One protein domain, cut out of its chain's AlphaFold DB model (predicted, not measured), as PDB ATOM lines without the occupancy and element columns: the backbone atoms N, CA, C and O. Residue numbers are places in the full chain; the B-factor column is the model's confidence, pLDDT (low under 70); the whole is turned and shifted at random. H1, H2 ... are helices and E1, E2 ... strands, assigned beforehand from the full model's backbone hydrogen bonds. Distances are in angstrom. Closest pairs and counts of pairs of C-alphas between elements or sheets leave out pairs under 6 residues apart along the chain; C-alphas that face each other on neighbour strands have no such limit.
ATOM      1  N   CYS A  24     100.032 147.783 124.762       83.75
ATOM      2  CA  CYS A  24      99.382 147.329 123.547       83.75
ATOM      3  C   CYS A  24      98.543 146.103 123.874       83.75
ATOM      4  O   CYS A  24      98.981 145.232 124.626       83.75
ATOM      5  N   THR A  25      97.357 146.003 123.291       89.12
ATOM      6  CA  THR A  25      96.556 144.781 123.374       89.12
ATOM      7  C   THR A  25      96.926 143.883 122.206       89.12
ATOM      8  O   THR A  25      96.636 144.214 121.056       89.12
ATOM      9  N   CYS A  26      97.549 142.744 122.487       89.62
ATOM     10  CA  CYS A  26      97.996 141.792 121.479       89.62
ATOM     11  C   CYS A  26      97.147 140.517 121.512       89.62
ATOM     12  O   CYS A  26      96.968 139.897 122.553       89.62
ATOM     13  N   THR A  27      96.625 140.113 120.359       93.44
ATOM     14  CA  THR A  27      95.810 138.910 120.170       93.44
ATOM     15  C   THR A  27      96.558 137.934 119.263       93.44
ATOM     16  O   THR A  27      96.805 138.258 118.098       93.44
ATOM     17  N   PRO A  28      96.933 136.740 119.748       93.69
ATOM     18  CA  PRO A  28      97.528 135.721 118.899       93.69
ATOM     19  C   PRO A  28      96.452 135.057 118.032       93.69
ATOM     20  O   PRO A  28      95.336 134.807 118.480       93.69
ATOM     21  N   TYR A  29      96.805 134.722 116.799       92.62
ATOM     22  CA  TYR A  29      95.988 133.971 115.858       92.62
ATOM     23  C   TYR A  29      96.714 132.691 115.449       92.62
ATOM     24  O   TYR A  29      97.879 132.720 115.045       92.62
ATOM     25  N   ALA A  30      96.008 131.566 115.499       91.19
ATOM     26  CA  ALA A  30      96.486 130.280 115.010       91.19
ATOM     27  C   ALA A  30      95.456 129.693 114.041       91.19
ATOM     28  O   ALA A  30      94.351 129.334 114.442       91.19
ATOM     29  N   LEU A  31      95.813 129.608 112.754       90.50
ATOM     30  CA  LEU A  31      94.960 129.046 111.695       90.50
ATOM     31  C   LEU A  31      93.527 129.623 111.694       90.50
ATOM     32  O   LEU A  31      92.549 128.899 111.510       90.50
ATOM     33  N   GLY A  32      93.407 130.938 111.884       89.06
ATOM     34  CA  GLY A  32      92.139 131.671 111.876       89.06
ATOM     35  C   GLY A  32      91.418 131.720 113.224       89.06
ATOM     36  O   GLY A  32      90.392 132.388 113.327       89.06
ATOM     37  N   VAL A  33      91.943 131.065 114.262       91.81
ATOM     38  CA  VAL A  33      91.387 131.109 115.620       91.81
ATOM     39  C   VAL A  33      92.120 132.165 116.440       91.81
ATOM     40  O   VAL A  33      93.340 132.099 116.570       91.81
ATOM     41  N   ALA A  34      91.374 133.123 116.993       92.06
ATOM     42  CA  ALA A  34      91.901 134.103 117.938       92.06
ATOM     43  C   ALA A  34      92.090 133.460 119.322       92.06
ATOM     44  O   ALA A  34      91.174 132.817 119.840       92.06
ATOM     45  N   GLY A  35      93.270 133.633 119.909       89.81
ATOM     46  CA  GLY A  35      93.545 133.311 121.304       89.81
ATOM     47  C   GLY A  35      93.140 134.443 122.249       89.81
ATOM     48  O   GLY A  35      92.508 135.422 121.853       89.81
ATOM     49  N   THR A  36      93.507 134.302 123.522       90.75
ATOM     50  CA  THR A  36      93.252 135.327 124.541       90.75
ATOM     51  C   THR A  36      94.091 136.570 124.256       90.75
ATOM     52  O   THR A  36      95.287 136.458 124.004       90.75
ATOM     53  N   ALA A  37      93.461 137.744 124.296       89.25
ATOM     54  CA  ALA A  37      94.172 139.009 124.195       89.25
ATOM     55  C   ALA A  37      94.963 139.279 125.481       89.25
ATOM     56  O   ALA A  37      94.428 139.126 126.582       89.25
ATOM     57  N   GLU A  38      96.213 139.703 125.336       85.44
ATOM     58  CA  GLU A  38      97.112 140.022 126.445       85.44
ATOM     59  C   GLU A  38      97.656 141.445 126.299       85.44
ATOM     60  O   GLU A  38      97.899 141.925 125.189       85.44
ATOM     61  N   GLU A  39      97.838 142.129 127.427       85.38
ATOM     62  CA  GLU A  39      98.480 143.441 127.451       85.38
ATOM     63  C   GLU A  39     100.000 143.272 127.457       85.38
ATOM     64  O   GLU A  39     100.575 142.675 128.368       85.38
ATOM     65  N   VAL A  40     100.653 143.818 126.436       84.75
ATOM     66  CA  VAL A  40     102.107 143.788 126.266       84.75
ATOM     67  C   VAL A  40     102.627 145.221 126.292       84.75
ATOM     68  O   VAL A  40     102.043 146.114 125.684       84.75
ATOM     69  N   GLU A  41     103.720 145.482 127.009       85.12
ATOM     70  CA  GLU A  41     104.346 146.807 126.984       85.12
ATOM     71  C   GLU A  41     104.941 147.091 125.594       85.12
ATOM     72  O   GLU A  41     105.680 146.263 125.057       85.12
ATOM     73  N   LEU A  42     104.673 148.276 125.031       83.81
ATOM     74  CA  LEU A  42     105.351 148.747 123.823       83.81
ATOM     75  C   LEU A  42     106.843 148.891 124.133       83.81
ATOM     76  O   LEU A  42     107.245 149.740 124.941       83.81
ATOM     77  N   THR A  43     107.671 148.048 123.518       80.75
ATOM     78  CA  THR A  43     109.123 148.154 123.675       80.75
ATOM     79  C   THR A  43     109.638 149.360 122.896       80.75
ATOM     80  O   THR A  43     109.001 149.855 121.970       80.75
ATOM     81  N   LYS A  44     110.819 149.862 123.271       79.75
ATOM     82  CA  LYS A  44     111.430 151.033 122.617       79.75
ATOM     83  C   LYS A  44     111.802 150.788 121.151       79.75
ATOM     84  O   LYS A  44     112.128 151.743 120.457       79.75
ATOM     85  N   ASP A  45     111.787 149.530 120.720       82.00
ATOM     86  CA  ASP A  45     112.127 149.109 119.363       82.00
ATOM     87  C   ASP A  45     110.971 149.335 118.374       82.00
ATOM     88  O   ASP A  45     111.180 149.249 117.167       82.00
ATOM     89  N   PHE A  46     109.770 149.649 118.875       81.56
ATOM     90  CA  PHE A  46     108.565 149.865 118.077       81.56
ATOM     91  C   PHE A  46     107.981 151.261 118.336       81.56
ATOM     92  O   PHE A  46     107.870 151.704 119.481       81.56
ATOM     93  N   GLU A  47     107.590 151.970 117.273       82.81
ATOM     94  CA  GLU A  47     106.992 153.310 117.384       82.81
ATOM     95  C   GLU A  47     105.514 153.245 117.799       82.81
ATOM     96  O   GLU A  47     105.001 154.135 118.496       82.81
ATOM     97  N   SER A  48     104.827 152.175 117.402       85.44
ATOM     98  CA  SER A  48     103.414 151.939 117.663       85.44
ATOM     99  C   SER A  48     103.110 150.465 117.942       85.44
ATOM    100  O   SER A  48     103.853 149.564 117.563       85.44
ATOM    101  N   CYS A  49     101.961 150.206 118.572       84.00
ATOM    102  CA  CYS A  49     101.474 148.845 118.806       84.00
ATOM    103  C   CYS A  49     101.260 148.063 117.505       84.00
ATOM    104  O   CYS A  49     101.443 146.849 117.480       84.00
ATOM    105  N   ALA A  50     100.930 148.751 116.409       86.56
ATOM    106  CA  ALA A  50     100.759 148.119 115.109       86.56
ATOM    107  C   ALA A  50     102.066 147.496 114.594       86.56
ATOM    108  O   ALA A  50     102.014 146.430 113.984       86.56
ATOM    109  N   ASP A  51     103.222 148.089 114.904       88.50
ATOM    110  CA  ASP A  51     104.534 147.605 114.448       88.50
ATOM    111  C   ASP A  51     104.945 146.289 115.128       88.50
ATOM    112  O   ASP A  51     105.763 145.539 114.601       88.50
ATOM    113  N   MET A  52     104.338 145.972 116.277       86.06
ATOM    114  CA  MET A  52     104.489 144.678 116.950       86.06
ATOM    115  C   MET A  52     103.628 143.573 116.316       86.06
ATOM    116  O   MET A  52     103.765 142.398 116.672       86.06
ATOM    117  N   SER A  53     102.725 143.920 115.392       90.88
ATOM    118  CA  SER A  53     101.867 142.943 114.725       90.88
ATOM    119  C   SER A  53     102.650 142.128 113.696       90.88
ATOM    120  O   SER A  53     103.356 142.664 112.850       90.88
ATOM    121  N   THR A  54     102.461 140.814 113.717       91.62
ATOM    122  CA  THR A  54     103.090 139.840 112.811       91.62
ATOM    123  C   THR A  54     102.060 138.988 112.067       91.62
ATOM    124  O   THR A  54     102.365 137.881 111.626       91.62
ATOM    125  N   VAL A  55     100.818 139.474 111.948       92.81
ATOM    126  CA  VAL A  55      99.742 138.731 111.281       92.81
ATOM    127  C   VAL A  55     100.088 138.491 109.813       92.81
ATOM    128  O   VAL A  55     100.280 139.426 109.041       92.81
ATOM    129  N   ALA A  56     100.083 137.223 109.426       90.56
ATOM    130  CA  ALA A  56     100.096 136.762 108.051       90.56
ATOM    131  C   ALA A  56      98.801 135.999 107.751       90.56
ATOM    132  O   ALA A  56      98.103 135.529 108.654       90.56
ATOM    133  N   GLU A  57      98.479 135.860 106.471       92.31
ATOM    134  CA  GLU A  57      97.351 135.056 106.011       92.31
ATOM    135  C   GLU A  57      97.875 133.850 105.229       92.31
ATOM    136  O   GLU A  57      98.658 133.999 104.293       92.31
ATOM    137  N   ILE A  58      97.456 132.651 105.634       88.62
ATOM    138  CA  ILE A  58      97.775 131.390 104.956       88.62
ATOM    139  C   ILE A  58      96.453 130.670 104.712       88.62
ATOM    140  O   ILE A  58      95.696 130.440 105.653       88.62
ATOM    141  N   ASP A  59      96.146 130.352 103.453       90.88
ATOM    142  CA  ASP A  59      94.890 129.700 103.046       90.88
ATOM    143  C   ASP A  59      93.618 130.418 103.553       90.88
ATOM    144  O   ASP A  59      92.666 129.785 104.019       90.88
ATOM    145  N   GLY A  60      93.609 131.757 103.517       91.06
ATOM    146  CA  GLY A  60      92.487 132.576 103.998       91.06
ATOM    147  C   GLY A  60      92.349 132.629 105.523       91.06
ATOM    148  O   GLY A  60      91.334 133.092 106.045       91.06
ATOM    149  N   LYS A  61      93.341 132.120 106.264       91.38
ATOM    150  CA  LYS A  61      93.341 132.057 107.726       91.38
ATOM    151  C   LYS A  61      94.459 132.916 108.299       91.38
ATOM    152  O   LYS A  61      95.625 132.753 107.945       91.38
ATOM    153  N   LYS A  62      94.108 133.793 109.244       90.69
ATOM    154  CA  LYS A  62      95.082 134.590 110.002       90.69
ATOM    155  C   LYS A  62      95.965 133.701 110.881       90.69
ATOM    156  O   LYS A  62      95.467 132.822 111.588       90.69
ATOM    157  N   ILE A  63      97.261 133.976 110.883       93.88
ATOM    158  CA  ILE A  63      98.258 133.389 111.777       93.88
ATOM    159  C   ILE A  63      99.222 134.483 112.244       93.88
ATOM    160  O   ILE A  63      99.528 135.387 111.476       93.88
ATOM    161  N   GLY A  64      99.702 134.420 113.482       91.69
ATOM    162  CA  GLY A  64     100.652 135.395 114.031       91.69
ATOM    163  C   GLY A  64     100.039 136.249 115.136       91.69
ATOM    164  O   GLY A  64      99.075 135.833 115.769       91.69
ATOM    165  N   LEU A  65     100.606 137.422 115.403       90.44
ATOM    166  CA  LEU A  65     100.198 138.296 116.509       90.44
ATOM    167  C   LEU A  65      99.578 139.593 115.977       90.44
ATOM    168  O   LEU A  65     100.212 140.269 115.178       90.44
ATOM    169  N   GLU A  66      98.371 139.964 116.400       91.94
ATOM    170  CA  GLU A  66      97.754 141.263 116.076       91.94
ATOM    171  C   GLU A  66      97.793 142.168 117.309       91.94
ATOM    172  O   GLU A  66      97.163 141.839 118.307       91.94
ATOM    173  N   CYS A  67      98.493 143.297 117.252       89.31
ATOM    174  CA  CYS A  67      98.635 144.244 118.358       89.31
ATOM    175  C   CYS A  67      97.972 145.592 118.027       89.31
ATOM    176  O   CYS A  67      98.107 146.105 116.912       89.31
ATOM    177  N   LYS A  68      97.245 146.160 118.995       84.06
ATOM    178  CA  LYS A  68      96.522 147.439 118.901       84.06
ATOM    179  C   LYS A  68      96.832 148.354 120.073       84.06
ATOM    180  O   LYS A  68      97.008 147.825 121.194       84.06
TER     181      LYS A  68
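This is residues 24 to 68 of the 68 residues of an uncharacterized protein of Bacteroidetes bacterium ADurb.Bin234 (UniProt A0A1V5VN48). One narrow, twisted antiparallel sheet is made of two hairpins side by side, E1 with E2 and E3 with E4, the long strands E1 and E4 forming its middle. A single short helix, H1, sits at the end of the sheet where E1 begins and E4 ends. The printed part has 45 residues, in the order E1 E2 H1 E3 E4; the sheet's order is E2, E1, E4, E3, and the class is mostly strand. The whole is compact, with a radius of gyration of the C-alphas of 10.7 A, yet elongated, spanning 33 by 18 by 11 A.

E1, residues 24 to 30, begins at C-alpha 24 (99.382, 147.329, 123.547) and is 19.3 A long. E4, residues 61 to 67, is 17.0 A long and ends at C-alpha 67 (98.635, 144.244, 118.358). E2 is residues 38 to 41, E3 residues 56 to 58 and H1 residues 49 to 52.

Inner strands E1 and E4 are antiparallel at 163 degrees, with N 27 and O 66 at 2.7 A. Edge strand E2 pairs with residues 24 to 26 of E1, N 26 and O 38 being 2.8 A apart. Edge strand E3 pairs with residues 61 to 63 of E4, N 56 and O 63 being 2.8 A apart. H1 is on the sheet at a height of 7.1 A, and its closest C-alpha pair with E4 is Cys 49 and Cys 67, 5.4 A. H1 is too short for an O i to N i+4 pair; its one O i to N i+3 pair is within range.

The C-alphas of Lys 44 and Asp 59, the two farthest apart, are 33.3 A apart. The printed part has no cut and no long link. Its mean pLDDT is 88.5, and no printed residue is under 70.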